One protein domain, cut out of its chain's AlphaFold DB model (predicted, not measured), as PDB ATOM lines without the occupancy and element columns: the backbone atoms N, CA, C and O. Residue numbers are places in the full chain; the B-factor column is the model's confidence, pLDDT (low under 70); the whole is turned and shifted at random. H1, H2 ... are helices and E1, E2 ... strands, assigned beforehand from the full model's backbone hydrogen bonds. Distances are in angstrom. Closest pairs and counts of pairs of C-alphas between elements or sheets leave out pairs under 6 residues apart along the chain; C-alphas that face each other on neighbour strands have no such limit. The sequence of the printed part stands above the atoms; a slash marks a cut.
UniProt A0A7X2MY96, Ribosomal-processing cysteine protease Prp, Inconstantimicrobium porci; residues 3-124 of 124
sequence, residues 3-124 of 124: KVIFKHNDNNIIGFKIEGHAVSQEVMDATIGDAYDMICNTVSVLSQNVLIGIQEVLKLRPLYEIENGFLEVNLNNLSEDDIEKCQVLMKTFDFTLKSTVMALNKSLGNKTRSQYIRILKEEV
ATOM      1  N   LYS A   3     191.676 137.130 224.676       93.88
ATOM      2  CA  LYS A   3     192.711 138.136 224.453       93.88
ATOM      3  C   LYS A   3     193.919 137.775 225.297       93.88
ATOM      4  O   LYS A   3     193.793 137.671 226.509       93.88
ATOM      5  N   VAL A   4     195.063 137.585 224.649       96.75
ATOM      6  CA  VAL A   4     196.347 137.339 225.311       96.75
ATOM      7  C   VAL A   4     197.240 138.545 225.078       96.75
ATOM      8  O   VAL A   4     197.462 138.937 223.934       96.75
ATOM      9  N   ILE A   5     197.723 139.150 226.153       97.75
ATOM     10  CA  ILE A   5     198.586 140.328 226.131       97.75
ATOM     11  C   ILE A   5     199.906 139.924 226.768       97.75
ATOM     12  O   ILE A   5     199.927 139.563 227.941       97.75
ATOM     13  N   PHE A   6     200.992 139.977 226.007       98.25
ATOM     14  CA  PHE A   6     202.340 139.804 226.537       98.25
ATOM     15  C   PHE A   6     202.908 141.161 226.937       98.25
ATOM     16  O   PHE A   6     202.910 142.087 226.124       98.25
ATOM     17  N   LYS A   7     203.389 141.253 228.176       98.00
ATOM     18  CA  LYS A   7     204.052 142.431 228.735       98.00
ATOM     19  C   LYS A   7     205.557 142.276 228.577       98.00
ATOM     20  O   LYS A   7     206.121 141.270 229.015       98.00
ATOM     21  N   HIS A   8     206.184 143.254 227.946       96.56
ATOM     22  CA  HIS A   8     207.608 143.271 227.658       96.56
ATOM     23  C   HIS A   8     208.303 144.405 228.396       96.56
ATOM     24  O   HIS A   8     207.751 145.489 228.525       96.56
ATOM     25  N   ASN A   9     209.518 144.123 228.849       94.56
ATOM     26  CA  ASN A   9     210.509 145.125 229.205       94.56
ATOM     27  C   ASN A   9     211.768 144.775 228.403       94.56
ATOM     28  O   ASN A   9     212.297 143.660 228.520       94.56
ATOM     29  N   ASP A  10     212.166 145.673 227.506       89.62
ATOM     30  CA  ASP A  10     213.154 145.423 226.459       89.62
ATOM     31  C   ASP A  10     212.867 144.116 225.680       89.62
ATOM     32  O   ASP A  10     211.841 143.950 225.014       89.62
ATOM     33  N   ASN A  11     213.785 143.148 225.751       90.25
ATOM     34  CA  ASN A  11     213.689 141.864 225.055       90.25
ATOM     35  C   ASN A  11     213.054 140.753 225.906       90.25
ATOM     36  O   ASN A  11     212.885 139.629 225.416       90.25
ATOM     37  N   ASN A  12     212.708 141.046 227.160       96.56
ATOM     38  CA  ASN A  12     212.191 140.069 228.106       96.56
ATOM     39  C   ASN A  12     210.674 140.159 228.220       96.56
ATOM     40  O   ASN A  12     210.096 141.240 228.293       96.56
ATOM     41  N   ILE A  13     210.024 138.997 228.251       98.12
ATOM     42  CA  ILE A  13     208.612 138.902 228.611       98.12
ATOM     43  C   ILE A  13     208.556 138.900 230.139       98.12
ATOM     44  O   ILE A  13     208.974 137.928 230.772       98.12
ATOM     45  N   ILE A  14     208.053 139.985 230.720       97.94
ATOM     46  CA  ILE A  14     207.941 140.178 232.175       97.94
ATOM     47  C   ILE A  14     206.574 139.770 232.723       97.94
ATOM     48  O   ILE A  14     206.349 139.774 233.930       97.94
ATOM     49  N   GLY A  15     205.639 139.413 231.849       98.06
ATOM     50  CA  GLY A  15     204.322 138.966 232.257       98.06
ATOM     51  C   GLY A  15     203.402 138.701 231.082       98.06
ATOM     52  O   GLY A  15     203.725 138.982 229.925       98.06
ATOM     53  N   PHE A  16     202.228 138.171 231.385       98.31
ATOM     54  CA  PHE A  16     201.143 138.074 230.424       98.31
ATOM     55  C   PHE A  16     199.794 138.201 231.119       98.31
ATOM     56  O   PHE A  16     199.660 137.918 232.307       98.31
ATOM     57  N   LYS A  17     198.788 138.597 230.346       97.12
ATOM     58  CA  LYS A  17     197.398 138.716 230.774       97.12
ATOM     59  C   LYS A  17     196.490 138.012 229.776       97.12
ATOM     60  O   LYS A  17     196.642 138.200 228.568       97.12
ATOM     61  N   ILE A  18     195.549 137.217 230.270       95.56
ATOM     62  CA  ILE A  18     194.570 136.474 229.479       95.56
ATOM     63  C   ILE A  18     193.176 136.841 229.958       95.56
ATOM     64  O   ILE A  18     192.840 136.639 231.119       95.56
ATOM     65  N   GLU A  19     192.353 137.330 229.039       91.69
ATOM     66  CA  GLU A  19     190.970 137.729 229.295       91.69
ATOM     67  C   GLU A  19     190.016 136.947 228.387       91.69
ATOM     68  O   GLU A  19     190.349 136.625 227.241       91.69
ATOM     69  N   GLY A  20     188.803 136.688 228.876       80.69
ATOM     70  CA  GLY A  20     187.705 136.160 228.066       80.69
ATOM     71  C   GLY A  20     187.857 134.691 227.679       80.69
ATOM     72  O   GLY A  20     187.263 134.273 226.687       80.69
ATOM     73  N   HIS A  21     188.646 133.917 228.431       67.69
ATOM     74  CA  HIS A  21     188.778 132.474 228.219       67.69
ATOM     75  C   HIS A  21     187.694 131.651 228.929       67.69
ATOM     76  O   HIS A  21     187.530 130.494 228.591       67.69
ATOM     77  N   ALA A  22     186.889 132.210 229.837       60.72
ATOM     78  CA  ALA A  22     185.724 131.486 230.355       60.72
ATOM     79  C   ALA A  22     184.605 131.451 229.304       60.72
ATOM     80  O   ALA A  22     184.280 132.472 228.690       60.72
ATOM     81  N   VAL A  23     184.028 130.270 229.086       60.06
ATOM     82  CA  VAL A  23     182.895 130.069 228.177       60.06
ATOM     83  C   VAL A  23     181.605 130.443 228.915       60.06
ATOM     84  O   VAL A  23     181.341 129.910 229.989       60.06
ATOM     85  N   SER A  24     180.796 131.352 228.364       59.62
ATOM     86  CA  SER A  24     179.419 131.544 228.837       59.62
ATOM     87  C   SER A  24     178.493 130.523 228.170       59.62
ATOM     88  O   SER A  24     178.726 130.124 227.028       59.62
ATOM     89  N   GLN A  25     177.426 130.113 228.861       53.75
ATOM     90  CA  GLN A  25     176.451 129.137 228.349       53.75
ATOM     91  C   GLN A  25     175.882 129.545 226.975       53.75
ATOM     92  O   GLN A  25     175.772 128.727 226.071       53.75
ATOM     93  N   GLU A  26     175.658 130.844 226.782       52.53
ATOM     94  CA  GLU A  26     175.161 131.451 225.541       52.53
ATOM     95  C   GLU A  26     176.110 131.278 224.336       52.53
ATOM     96  O   GLU A  26     175.668 131.318 223.189       52.53
ATOM     97  N   VAL A  27     177.415 131.081 224.571       55.50
ATOM     98  CA  VAL A  27     178.428 130.856 223.521       55.50
ATOM     99  C   VAL A  27     178.537 129.374 223.141       55.50
ATOM    100  O   VAL A  27     178.921 129.076 222.010       55.50
ATOM    101  N   MET A  28     178.166 128.450 224.037       55.06
ATOM    102  CA  MET A  28     178.099 127.011 223.734       55.06
ATOM    103  C   MET A  28     176.932 126.663 222.805       55.06
ATOM    104  O   MET A  28     177.074 125.782 221.962       55.06
ATOM    105  N   ASP A  29     175.811 127.380 222.917       53.97
ATOM    106  CA  ASP A  29     174.573 127.058 222.194       53.97
ATOM    107  C   ASP A  29     174.574 127.518 220.719       53.97
ATOM    108  O   ASP A  29     173.783 127.039 219.904       53.97
ATOM    109  N   ALA A  30     175.480 128.421 220.332       54.94
ATOM    110  CA  ALA A  30     175.761 128.721 218.931       54.94
ATOM    111  C   ALA A  30     176.799 127.717 218.407       54.94
ATOM    112  O   ALA A  30     177.758 127.430 219.107       54.94
ATOM    113  N   THR A  31     176.694 127.257 217.155       48.53
ATOM    114  CA  THR A  31     177.571 126.292 216.427       48.53
ATOM    115  C   THR A  31     179.102 126.552 216.498       48.53
ATOM    116  O   THR A  31     179.909 125.829 215.924       48.53
ATOM    117  N   ILE A  32     179.499 127.628 217.176       55.31
ATOM    118  CA  ILE A  32     180.823 128.125 217.546       55.31
ATOM    119  C   ILE A  32     181.360 127.449 218.833       55.31
ATOM    120  O   ILE A  32     182.574 127.495 219.051       55.31
ATOM    121  N   GLY A  33     180.503 126.812 219.643       60.00
ATOM    122  CA  GLY A  33     180.803 126.260 220.971       60.00
ATOM    123  C   GLY A  33     181.985 125.290 221.018       60.00
ATOM    124  O   GLY A  33     182.936 125.547 221.749       60.00
ATOM    125  N   ASP A  34     181.996 124.246 220.184       65.56
ATOM    126  CA  ASP A  34     183.029 123.194 220.246       65.56
ATOM    127  C   ASP A  34     184.429 123.707 219.867       65.56
ATOM    128  O   ASP A  34     185.433 123.399 220.511       65.56
ATOM    129  N   ALA A  35     184.517 124.539 218.821       71.00
ATOM    130  CA  ALA A  35     185.781 125.148 218.413       71.00
ATOM    131  C   ALA A  35     186.253 126.193 219.435       71.00
ATOM    132  O   ALA A  35     187.454 126.323 219.671       71.00
ATOM    133  N   TYR A  36     185.323 126.935 220.044       73.25
ATOM    134  CA  TYR A  36     185.637 127.889 221.104       73.25
ATOM    135  C   TYR A  36     186.166 127.184 222.350       73.25
ATOM    136  O   TYR A  36     187.197 127.597 222.877       73.25
ATOM    137  N   ASP A  37     185.512 126.103 222.775       76.31
ATOM    138  CA  ASP A  37     185.906 125.307 223.934       76.31
ATOM    139  C   ASP A  37     187.289 124.678 223.736       76.31
ATOM    140  O   ASP A  37     188.171 124.805 224.585       76.31
ATOM    141  N   MET A  38     187.561 124.133 222.546       82.00
ATOM    142  CA  MET A  38     188.887 123.605 222.218       82.00
ATOM    143  C   MET A  38     189.985 124.683 222.295       82.00
ATOM    144  O   MET A  38     191.076 124.430 222.820       82.00
ATOM    145  N   ILE A  39     189.725 125.889 221.778       85.62
ATOM    146  CA  ILE A  39     190.690 126.999 221.823       85.62
ATOM    147  C   ILE A  39     190.863 127.495 223.263       85.62
ATOM    148  O   ILE A  39     191.996 127.717 223.689       85.62
ATOM    149  N   CYS A  40     189.772 127.627 224.020       85.38
ATOM    150  CA  CYS A  40     189.786 127.951 225.442       85.38
ATOM    151  C   CYS A  40     190.660 126.969 226.222       85.38
ATOM    152  O   CYS A  40     191.628 127.388 226.857       85.38
ATOM    153  N   ASN A  41     190.374 125.671 226.117       88.50
ATOM    154  CA  ASN A  41     191.127 124.626 226.796       88.50
ATOM    155  C   ASN A  41     192.616 124.693 226.431       88.50
ATOM    156  O   ASN A  41     193.478 124.678 227.306       88.50
ATOM    157  N   THR A  42     192.925 124.873 225.144       91.19
ATOM    158  CA  THR A  42     194.310 125.027 224.677       91.19
ATOM    159  C   THR A  42     195.007 126.213 225.350       91.19
ATOM    160  O   THR A  42     196.122 126.068 225.844       91.19
ATOM    161  N   VAL A  43     194.368 127.385 225.408       92.38
ATOM    162  CA  VAL A  43     194.945 128.579 226.051       92.38
ATOM    163  C   VAL A  43     195.104 128.378 227.559       92.38
ATOM    164  O   VAL A  43     196.150 128.727 228.110       92.38
ATOM    165  N   SER A  44     194.113 127.778 228.218       91.69
ATOM    166  CA  SER A  44     194.132 127.485 229.654       91.69
ATOM    167  C   SER A  44     195.282 126.548 230.020       91.69
ATOM    168  O   SER A  44     196.070 126.860 230.909       91.69
ATOM    169  N   VAL A  45     195.446 125.444 229.287       94.38
ATOM    170  CA  VAL A  45     196.527 124.479 229.527       94.38
ATOM    171  C   VAL A  45     197.895 125.106 229.267       94.38
ATOM    172  O   VAL A  45     198.790 124.977 230.100       94.38
ATOM    173  N   LEU A  46     198.071 125.807 228.142       95.88
ATOM    174  CA  LEU A  46     199.362 126.409 227.797       95.88
ATOM    175  C   LEU A  46     199.794 127.481 228.802       95.88
ATOM    176  O   LEU A  46     200.958 127.526 229.187       95.88
ATOM    177  N   SER A  47     198.866 128.326 229.245       95.50
ATOM    178  CA  SER A  47     199.169 129.410 230.182       95.50
ATOM    179  C   SER A  47     199.417 128.914 231.608       95.50
ATOM    180  O   SER A  47     200.382 129.340 232.244       95.50
ATOM    181  N   GLN A  48     198.627 127.952 232.094       95.19
ATOM    182  CA  GLN A  48     198.874 127.327 233.395       95.19
ATOM    183  C   GLN A  48     200.170 126.514 233.400       95.19
ATOM    184  O   GLN A  48     200.863 126.492 234.412       95.19
ATOM    185  N   ASN A  49     200.553 125.900 232.274       97.00
ATOM    186  CA  ASN A  49     201.832 125.202 232.169       97.00
ATOM    187  C   ASN A  49     203.023 126.136 232.438       97.00
ATOM    188  O   ASN A  49     203.962 125.729 233.117       97.00
ATOM    189  N   VAL A  50     202.960 127.394 231.987       98.19
ATOM    190  CA  VAL A  50     203.987 128.401 232.300       98.19
ATOM    191  C   VAL A  50     204.040 128.682 233.792       98.19
ATOM    192  O   VAL A  50     205.120 128.627 234.378       98.19
ATOM    193  N   LEU A  51     202.890 128.942 234.420       98.06
ATOM    194  CA  LEU A  51     202.822 129.220 235.854       98.06
ATOM    195  C   LEU A  51     203.355 128.038 236.680       98.06
ATOM    196  O   LEU A  51     204.194 128.234 237.557       98.06
ATOM    197  N   ILE A  52     202.958 126.810 236.331       98.31
ATOM    198  CA  ILE A  52     203.469 125.572 236.937       98.31
ATOM    199  C   ILE A  52     204.976 125.438 236.706       98.31
ATOM    200  O   ILE A  52     205.707 125.099 237.630       98.31
ATOM    201  N   GLY A  53     205.474 125.716 235.503       98.62
ATOM    202  CA  GLY A  53     206.907 125.680 235.219       98.62
ATOM    203  C   GLY A  53     207.691 126.652 236.105       98.62
ATOM    204  O   GLY A  53     208.729 126.295 236.660       98.62
ATOM    205  N   ILE A  54     207.171 127.861 236.309       98.62
ATOM    206  CA  ILE A  54     207.813 128.856 237.169       98.62
ATOM    207  C   ILE A  54     207.760 128.415 238.645       98.62
ATOM    208  O   ILE A  54     208.786 128.427 239.327       98.62
ATOM    209  N   GLN A  55     206.595 127.988 239.139       98.44
ATOM    210  CA  GLN A  55     206.406 127.644 240.553       98.44
ATOM    211  C   GLN A  55     207.029 126.302 240.938       98.44
ATOM    212  O   GLN A  55     207.743 126.199 241.933       98.44
ATOM    213  N   GLU A  56     206.783 125.263 240.148       98.31
ATOM    214  CA  GLU A  56     207.109 123.891 240.520       98.31
ATOM    215  C   GLU A  56     208.428 123.397 239.952       98.31
ATOM    216  O   GLU A  56     209.065 122.551 240.582       98.31
ATOM    217  N   VAL A  57     208.867 123.921 238.808       98.50
ATOM    218  CA  VAL A  57     210.139 123.503 238.203       98.50
ATOM    219  C   VAL A  57     211.254 124.457 238.608       98.50
ATOM    220  O   VAL A  57     212.251 124.017 239.175       98.50
ATOM    221  N   LEU A  58     211.073 125.763 238.393       98.44
ATOM    222  CA  LEU A  58     212.078 126.769 238.759       98.44
ATOM    223  C   LEU A  58     212.082 127.109 240.259       98.44
ATOM    224  O   LEU A  58     213.034 127.722 240.734       98.44
ATOM    225  N   LYS A  59     211.049 126.694 241.008       98.44
ATOM    226  CA  LYS A  59     210.868 126.989 242.443       98.44
ATOM    227  C   LYS A  59     210.825 128.491 242.757       98.44
ATOM    228  O   LYS A  59     211.237 128.921 243.834       98.44
ATOM    229  N   LEU A  60     210.277 129.277 241.829       98.50
ATOM    230  CA  LEU A  60     210.107 130.725 241.942       98.50
ATOM    231  C   LEU A  60     208.669 131.087 242.338       98.50
ATOM    232  O   LEU A  60     207.747 130.284 242.222       98.50
ATOM    233  N   ARG A  61     208.458 132.313 242.823       97.81
ATOM    234  CA  ARG A  61     207.137 132.798 243.258       97.81
ATOM    235  C   ARG A  61     206.768 134.081 242.511       97.81
ATOM    236  O   ARG A  61     207.003 135.162 243.049       97.81
ATOM    237  N   PRO A  62     206.250 133.980 241.275       98.06
ATOM    238  CA  PRO A  62     205.790 135.147 240.538       98.06
ATOM    239  C   PRO A  62     204.514 135.696 241.182       98.06
ATOM    240  O   PRO A  62     203.809 134.976 241.899       98.06
ATOM    241  N   LEU A  63     204.186 136.953 240.898       98.06
ATOM    242  CA  LEU A  63     202.850 137.472 241.170       98.06
ATOM    243  C   LEU A  63     201.887 136.901 240.129       98.06
ATOM    244  O   LEU A  63     202.191 136.902 238.935       98.06
ATOM    245  N   TYR A  64     200.729 136.416 240.567       97.75
ATOM    246  CA  TYR A  64     199.689 135.964 239.655       97.75
ATOM    247  C   TYR A  64     198.295 136.172 240.241       97.75
ATOM    248  O   TYR A  64     198.115 136.193 241.458       97.75
ATOM    249  N   GLU A  65     197.317 136.290 239.353       96.44
ATOM    250  CA  GLU A  65     195.897 136.382 239.670       96.44
ATOM    251  C   GLU A  65     195.136 135.451 238.729       96.44
ATOM    252  O   GLU A  65     195.360 135.464 237.518       96.44
ATOM    253  N   ILE A  66     194.273 134.607 239.295       93.12
ATOM    254  CA  ILE A  66     193.423 133.677 238.550       93.12
ATOM    255  C   ILE A  66     191.997 133.876 239.028       93.12
ATOM    256  O   ILE A  66     191.693 133.641 240.197       93.12
ATOM    257  N   GLU A  67     191.125 134.234 238.097       88.38
ATOM    258  CA  GLU A  67     189.686 134.310 238.309       88.38
ATOM    259  C   GLU A  67     188.955 133.684 237.114       88.38
ATOM    260  O   GLU A  67     189.563 133.293 236.113       88.38
ATOM    261  N   ASN A  68     187.628 133.577 237.186       81.44
ATOM    262  CA  ASN A  68     186.834 132.986 236.109       81.44
ATOM    263  C   ASN A  68     187.016 133.753 234.788       81.44
ATOM    264  O   ASN A  68     186.455 134.828 234.588       81.44
ATOM    265  N   GLY A  69     187.777 133.167 233.861       80.75
ATOM    266  CA  GLY A  69     188.051 133.754 232.551       80.75
ATOM    267  C   GLY A  69     189.160 134.802 232.543       80.75
ATOM    268  O   GLY A  69     189.337 135.471 231.517       80.75
ATOM    269  N   PHE A  70     189.926 134.896 233.633       90.56
ATOM    270  CA  PHE A  70     191.055 135.798 233.803       90.56
ATOM    271  C   PHE A  70     192.293 135.069 234.338       90.56
ATOM    272  O   PHE A  70     192.207 134.285 235.279       90.56
ATOM    273  N   LEU A  71     193.452 135.337 233.741       94.94
ATOM    274  CA  LEU A  71     194.748 134.940 234.289       94.94
ATOM    275  C   LEU A  71     195.765 136.041 234.008       94.94
ATOM    276  O   LEU A  71     195.981 136.400 232.851       94.94
ATOM    277  N   GLU A  72     196.435 136.523 235.044       97.50
ATOM    278  CA  GLU A  72     197.583 137.415 234.925       97.50
ATOM    279  C   GLU A  72     198.788 136.818 235.649       97.50
ATOM    280  O   GLU A  72     198.662 136.294 236.751       97.50
ATOM    281  N   VAL A  73     199.960 136.892 235.016       98.19
ATOM    282  CA  VAL A  73     201.257 136.534 235.602       98.19
ATOM    283  C   VAL A  73     202.204 137.712 235.423       98.19
ATOM    284  O   VAL A  73     202.295 138.276 234.331       98.19
ATOM    285  N   ASN A  74     202.931 138.060 236.479       97.94
ATOM    286  CA  ASN A  74     203.878 139.164 236.518       97.94
ATOM    287  C   ASN A  74     205.159 138.741 237.259       97.94
ATOM    288  O   ASN A  74     205.109 138.192 238.360       97.94
ATOM    289  N   LEU A  75     206.307 138.988 236.626       98.25
ATOM    290  CA  LEU A  75     207.636 138.605 237.098       98.25
ATOM    291  C   LEU A  75     208.405 139.760 237.755       98.25
ATOM    292  O   LEU A  75     209.516 139.541 238.223       98.25
ATOM    293  N   ASN A  76     207.847 140.972 237.825       95.25
ATOM    294  CA  ASN A  76     208.543 142.172 238.317       95.25
ATOM    295  C   ASN A  76     208.975 142.088 239.792       95.25
ATOM    296  O   ASN A  76     209.740 142.928 240.253       95.25
ATOM    297  N   ASN A  77     208.471 141.113 240.553       97.44
ATOM    298  CA  ASN A  77     208.899 140.854 241.927       97.44
ATOM    299  C   ASN A  77     210.113 139.912 242.029       97.44
ATOM    300  O   ASN A  77     210.577 139.650 243.139       97.44
ATOM    301  N   LEU A  78     210.572 139.347 240.911       98.00
ATOM    302  CA  LEU A  78     211.702 138.425 240.846       98.00
ATOM    303  C   LEU A  78     213.006 139.175 240.540       98.00
ATOM    304  O   LEU A  78     212.994 140.306 240.060       98.00
ATOM    305  N   SER A  79     214.138 138.531 240.825       97.94
ATOM    306  CA  SER A  79     215.459 139.043 240.447       97.94
ATOM    307  C   SER A  79     215.675 138.967 238.930       97.94
ATOM    308  O   SER A  79     215.034 138.160 238.257       97.94
ATOM    309  N   GLU A  80     216.605 139.756 238.386       96.31
ATOM    310  CA  GLU A  80     216.961 139.697 236.957       96.31
ATOM    311  C   GLU A  80     217.400 138.287 236.527       96.31
ATOM    312  O   GLU A  80     216.907 137.766 235.528       96.31
ATOM    313  N   ASP A  81     218.236 137.622 237.331       98.00
ATOM    314  CA  ASP A  81     218.666 136.235 237.110       98.00
ATOM    315  C   ASP A  81     217.487 135.252 237.042       98.00
ATOM    316  O   ASP A  81     217.490 134.302 236.254       98.00
ATOM    317  N   ASP A  82     216.467 135.448 237.876       98.38
ATOM    318  CA  ASP A  82     215.283 134.591 237.883       98.38
ATOM    319  C   ASP A  82     214.337 134.907 236.720       98.38
ATOM    320  O   ASP A  82     213.770 133.984 236.126       98.38
ATOM    321  N   ILE A  83     214.209 136.183 236.340       98.25
ATOM    322  CA  ILE A  83     213.484 136.608 235.134       98.25
ATOM    323  C   ILE A  83     214.118 135.981 233.891       98.25
ATOM    324  O   ILE A  83     213.385 135.488 233.027       98.25
ATOM    325  N   GLU A  84     215.450 135.939 233.819       97.94
ATOM    326  CA  GLU A  84     216.184 135.322 232.713       97.94
ATOM    327  C   GLU A  84     215.883 133.819 232.615       97.94
ATOM    328  O   GLU A  84     215.530 133.322 231.544       97.94
ATOM    329  N   LYS A  85     215.886 133.086 233.740       98.25
ATOM    330  CA  LYS A  85     215.473 131.666 233.769       98.25
ATOM    331  C   LYS A  85     214.031 131.478 233.295       98.25
ATOM    332  O   LYS A  85     213.740 130.533 232.556       98.25
ATOM    333  N   CYS A  86     213.126 132.377 233.686       98.50
ATOM    334  CA  CYS A  86     211.725 132.324 233.267       98.50
ATOM    335  C   CYS A  86     211.558 132.510 231.753       98.50
ATOM    336  O   CYS A  86     210.583 132.002 231.193       98.50
ATOM    337  N   GLN A  87     212.495 133.175 231.061       98.44
ATOM    338  CA  GLN A  87     212.365 133.450 229.628       98.44
ATOM    339  C   GLN A  87     212.223 132.187 228.784       98.44
ATOM    340  O   GLN A  87     211.523 132.226 227.773       98.44
ATOM    341  N   VAL A  88     212.815 131.061 229.195       98.38
ATOM    342  CA  VAL A  88     212.632 129.786 228.487       98.38
ATOM    343  C   VAL A  88     211.151 129.405 228.449       98.38
ATOM    344  O   VAL A  88     210.632 129.087 227.381       98.38
ATOM    345  N   LEU A  89     210.442 129.503 229.575       98.56
ATOM    346  CA  LEU A  89     209.017 129.176 229.667       98.56
ATOM    347  C   LEU A  89     208.147 130.237 228.980       98.56
ATOM    348  O   LEU A  89     207.279 129.897 228.177       98.56
ATOM    349  N   MET A  90     208.420 131.521 229.237       98.31
ATOM    350  CA  MET A  90     207.632 132.634 228.695       98.31
ATOM    351  C   MET A  90     207.715 132.698 227.164       98.31
ATOM    352  O   MET A  90     206.691 132.790 226.486       98.31
ATOM    353  N   LYS A  91     208.926 132.594 226.596       98.06
ATOM    354  CA  LYS A  91     209.134 132.609 225.139       98.06
ATOM    355  C   LYS A  91     208.575 131.345 224.492       98.06
ATOM    356  O   LYS A  91     207.961 131.434 223.432       98.06
ATOM    357  N   THR A  92     208.719 130.181 225.133       98.38
ATOM    358  CA  THR A  92     208.108 128.934 224.640       98.38
ATOM    359  C   THR A  92     206.591 129.067 224.546       98.38
ATOM    360  O   THR A  92     206.007 128.665 223.538       98.38
ATOM    361  N   PHE A  93     205.951 129.674 225.543       98.00
ATOM    362  CA  PHE A  93     204.515 129.928 225.511       98.00
ATOM    363  C   PHE A  93     204.109 130.889 224.393       98.00
ATOM    364  O   PHE A  93     203.205 130.558 223.626       98.00
ATOM    365  N   ASP A  94     204.803 132.018 224.232       97.69
ATOM    366  CA  ASP A  94     204.549 132.964 223.139       97.69
ATOM    367  C   ASP A  94     204.668 132.296 221.754       97.69
ATOM    368  O   ASP A  94     203.739 132.355 220.940       97.69
ATOM    369  N   PHE A  95     205.763 131.573 221.497       97.56
ATOM    370  CA  PHE A  95     205.948 130.857 220.230       97.56
ATOM    371  C   PHE A  95     204.897 129.767 220.011       97.56
ATOM    372  O   PHE A  95     204.364 129.640 218.905       97.56
ATOM    373  N   THR A  96     204.560 129.004 221.052       97.19
ATOM    374  CA  THR A  96     203.548 127.946 220.962       97.19
ATOM    375  C   THR A  96     202.177 128.540 220.665       97.19
ATOM    376  O   THR A  96     201.484 128.064 219.769       97.19
ATOM    377  N   LEU A  97     201.800 129.634 221.331       95.75
ATOM    378  CA  LEU A  97     200.520 130.294 221.108       95.75
ATOM    379  C   LEU A  97     200.425 130.899 219.700       95.75
ATOM    380  O   LEU A  97     199.399 130.750 219.030       95.75
ATOM    381  N   LYS A  98     201.504 131.522 219.207       95.50
ATOM    382  CA  LYS A  98     201.603 131.989 217.814       95.50
ATOM    383  C   LYS A  98     201.439 130.836 216.824       95.50
ATOM    384  O   LYS A  98     200.676 130.967 215.867       95.50
ATOM    385  N   SER A  99     202.088 129.698 217.075       96.19
ATOM    386  CA  SER A  99     201.967 128.491 216.247       96.19
ATOM    387  C   SER A  99     200.534 127.941 216.235       96.19
ATOM    388  O   SER A  99     199.970 127.702 215.164       96.19
ATOM    389  N   THR A 100     199.885 127.854 217.399       93.38
ATOM    390  CA  THR A 100     198.470 127.468 217.531       93.38
ATOM    391  C   THR A 100     197.563 128.396 216.725       93.38
ATOM    392  O   THR A 100     196.723 127.940 215.950       93.38
ATOM    393  N   VAL A 101     197.764 129.711 216.826       92.44
ATOM    394  CA  VAL A 101     197.014 130.702 216.042       92.44
ATOM    395  C   VAL A 101     197.232 130.531 214.537       92.44
ATOM    396  O   VAL A 101     196.284 130.657 213.760       92.44
ATOM    397  N   MET A 102     198.455 130.221 214.103       93.56
ATOM    398  CA  MET A 102     198.749 129.925 212.699       93.56
ATOM    399  C   MET A 102     198.044 128.651 212.217       93.56
ATOM    400  O   MET A 102     197.528 128.638 211.100       93.56
ATOM    401  N   ALA A 103     197.978 127.606 213.041       92.25
ATOM    402  CA  ALA A 103     197.242 126.385 212.723       92.25
ATOM    403  C   ALA A 103     195.733 126.657 212.600       92.25
ATOM    404  O   ALA A 103     195.127 126.313 211.587       92.25
ATOM    405  N   LEU A 104     195.148 127.380 213.559       89.69
ATOM    406  CA  LEU A 104     193.740 127.788 213.517       89.69
ATOM    407  C   LEU A 104     193.425 128.656 212.295       89.69
ATOM    408  O   LEU A 104     192.368 128.511 211.691       89.69
ATOM    409  N   ASN A 105     194.348 129.533 211.888       90.75
ATOM    410  CA  ASN A 105     194.207 130.312 210.658       90.75
ATOM    411  C   ASN A 105     194.111 129.433 209.410       90.75
ATOM    412  O   ASN A 105     193.322 129.749 208.523       90.75
ATOM    413  N   LYS A 106     194.903 128.358 209.332       92.50
ATOM    414  CA  LYS A 106     194.856 127.416 208.204       92.50
ATOM    415  C   LYS A 106     193.540 126.639 208.177       92.50
ATOM    416  O   LYS A 106     193.000 126.437 207.097       92.50
ATOM    417  N   SER A 107     193.020 126.250 209.341       88.75
ATOM    418  CA  SER A 107     191.793 125.451 209.442       88.75
ATOM    419  C   SER A 107     190.506 126.270 209.292       88.75
ATOM    420  O   SER A 107     189.564 125.811 208.659       88.75
ATOM    421  N   LEU A 108     190.447 127.474 209.873       87.44
ATOM    422  CA  LEU A 108     189.218 128.280 209.974       87.44
ATOM    423  C   LEU A 108     189.205 129.504 209.045       87.44
ATOM    424  O   LEU A 108     188.157 130.113 208.826       87.44
ATOM    425  N   GLY A 109     190.369 129.908 208.536       90.19
ATOM    426  CA  GLY A 109     190.560 131.186 207.860       90.19
ATOM    427  C   GLY A 109     190.725 132.361 208.833       90.19
ATOM    428  O   GLY A 109     190.230 132.364 209.962       90.19
ATOM    429  N   ASN A 110     191.424 133.406 208.378       88.62
ATOM    430  CA  ASN A 110     191.825 134.531 209.231       88.62
ATOM    431  C   ASN A 110     190.630 135.301 209.827       88.62
ATOM    432  O   ASN A 110     190.627 135.622 211.017       88.62
ATOM    433  N   LYS A 111     189.587 135.552 209.018       87.50
ATOM    434  CA  LYS A 111     188.381 136.277 209.453       87.50
ATOM    435  C   LYS A 111     187.702 135.559 210.620       87.50
ATOM    436  O   LYS A 111     187.427 136.193 211.633       87.50
ATOM    437  N   THR A 112     187.508 134.250 210.495       84.62
ATOM    438  CA  THR A 112     186.861 133.406 211.504       84.62
ATOM    439  C   THR A 112     187.733 133.270 212.749       84.62
ATOM    440  O   THR A 112     187.295 133.627 213.835       84.62
ATOM    441  N   ARG A 113     189.010 132.878 212.607       88.38
ATOM    442  CA  ARG A 113     189.944 132.714 213.740       88.38
ATOM    443  C   ARG A 113     190.035 133.966 214.613       88.38
ATOM    444  O   ARG A 113     190.061 133.857 215.836       88.38
ATOM    445  N   SER A 114     190.063 135.153 214.004       86.62
ATOM    446  CA  SER A 114     190.191 136.429 214.725       86.62
ATOM    447  C   SER A 114     189.014 136.778 215.654       86.62
ATOM    448  O   SER A 114     189.142 137.706 216.454       86.62
ATOM    449  N   GLN A 115     187.896 136.046 215.556       86.19
ATOM    450  CA  GLN A 115     186.747 136.140 216.467       86.19
ATOM    451  C   GLN A 115     186.980 135.355 217.768       86.19
ATOM    452  O   GLN A 115     186.386 135.669 218.798       86.19
ATOM    453  N   TYR A 116     187.870 134.358 217.734       85.88
ATOM    454  CA  TYR A 116     188.164 133.485 218.868       85.88
ATOM    455  C   TYR A 116     189.317 134.006 219.710       85.88
ATOM    456  O   TYR A 116     189.178 134.077 220.925       85.88
ATOM    457  N   ILE A 117     190.442 134.369 219.083       90.31
ATOM    458  CA  ILE A 117     191.673 134.715 219.801       90.31
ATOM    459  C   ILE A 117     192.461 135.852 219.145       90.31
ATOM    460  O   ILE A 117     192.661 135.885 217.924       90.31
ATOM    461  N   ARG A 118     192.979 136.756 219.984       92.44
ATOM    462  CA  ARG A 118     193.957 137.786 219.612       92.44
ATOM    463  C   ARG A 118     195.152 137.769 220.559       92.44
ATOM    464  O   ARG A 118     194.975 137.668 221.768       92.44
ATOM    465  N   ILE A 119     196.344 137.906 219.984       95.50
ATOM    466  CA  ILE A 119     197.608 138.059 220.710       95.50
ATOM    467  C   ILE A 119     198.070 139.500 220.520       95.50
ATOM    468  O   ILE A 119     198.081 139.994 219.391       95.50
ATOM    469  N   LEU A 120     198.426 140.162 221.613       96.00
ATOM    470  CA  LEU A 120     198.880 141.545 221.655       96.00
ATOM    471  C   LEU A 120     200.205 141.631 222.409       96.00
ATOM    472  O   LEU A 120     200.503 140.791 223.259       96.00
ATOM    473  N   LYS A 121     200.974 142.667 222.087       95.38
ATOM    474  CA  LYS A 121     202.223 143.018 222.757       95.38
ATOM    475  C   LYS A 121     202.055 144.386 223.415       95.38
ATOM    476  O   LYS A 121     201.529 145.295 222.776       95.38
ATOM    477  N   GLU A 122     202.501 144.507 224.656       95.44
ATOM    478  CA  GLU A 122     202.519 145.732 225.454       95.44
ATOM    479  C   GLU A 122     203.944 145.942 225.981       95.44
ATOM    480  O   GLU A 122     204.517 145.020 226.558       95.44
ATOM    481  N   GLU A 123     204.524 147.117 225.739       92.94
ATOM    482  CA  GLU A 123     205.802 147.534 226.338       92.94
ATOM    483  C   GLU A 123     205.509 148.242 227.664       92.94
ATOM    484  O   GLU A 123     204.575 149.051 227.714       92.94
ATOM    485  N   VAL A 124     206.272 147.930 228.713       83.62
ATOM    486  CA  VAL A 124     206.029 148.365 230.101       83.62
ATOM    487  C   VAL A 124     207.270 148.999 230.711       83.62
ATOM    488  O   VAL A 124     208.370 148.446 230.501       83.62
TER     489      VAL A 124
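This is residues 3 to 124 of the 124 residues of the protein "Ribosomal-processing cysteine protease Prp" of Inconstantimicrobium porci (UniProt A0A7X2MY96). Two long helices, H2 and H3, lie side by side over one face of a twisted five-stranded sheet whose other face is bare, making two layers. The short H1 and H4 sit toward one end of the long axis. The 122 printed residues hold four named helices and five named strands, ordered E1 E2 H1 H2 E3 E4 H3 H4 E5, class mixed; the mixed sheet runs E3 E4 E2 E1 E5. The whole is compact, with a radius of gyration of the C-alphas of 15.0 A, spanning 47 by 26 by 24 A.

The strands are E1, residues 3 to 9, from C-alpha 3 at (192.711, 138.136, 224.453), E2, 12 to 19, E3, 63 to 67, E4, 70 to 74, and E5, 117 to 123, ending at C-alpha 123 (205.802, 147.534, 226.338). The helices are H1, 25 to 28, H2, 33 to 57, 34.1 A long, H3, 80 to 108, 40.3 A long with a kink of 35 degrees near residue 87, and H4, 110 to 116.

Hairpin E1 and E2 is antiparallel (N 5 to O 17, 2.8 A), as are hairpin E3 and E4 (N 65 to O 72, 2.9 A) and E4 and E2 (N 18 to O 71, 2.7 A); E1 and E5 are parallel (N 6 to O 120, 2.9 A). Two split strand-helix-strand units, parallel strands with others between, are right-handed crossovers: E2, H1 H2, E3 and E4, H3 H4, E5. H2 and H3 have heights over the sheet of 10.0 A and 7.9 A. H2 residues 43 to 54 touch H3 residues 86 to 97, closest C-alphas Val 50 and Leu 89, 5.7 A, at a shallow tilt of 15 degrees, opposite ways. H1 and H2 touch only at the corner, only just, with 3 pairs of C-alphas within 8 A. Every O i to N i+4 pair is within hydrogen-bond range in H2, 23 of 25 in H3 and 1 of 3 in H4, which has 2 of 4 O i to N i+3 pairs; H1 is too short.

The farthest C-alphas, Asp 29 and Asp 81, are 47.4 A apart. The printed part has no cut and no long link. pLDDT is under 70 at residues 21 to 34.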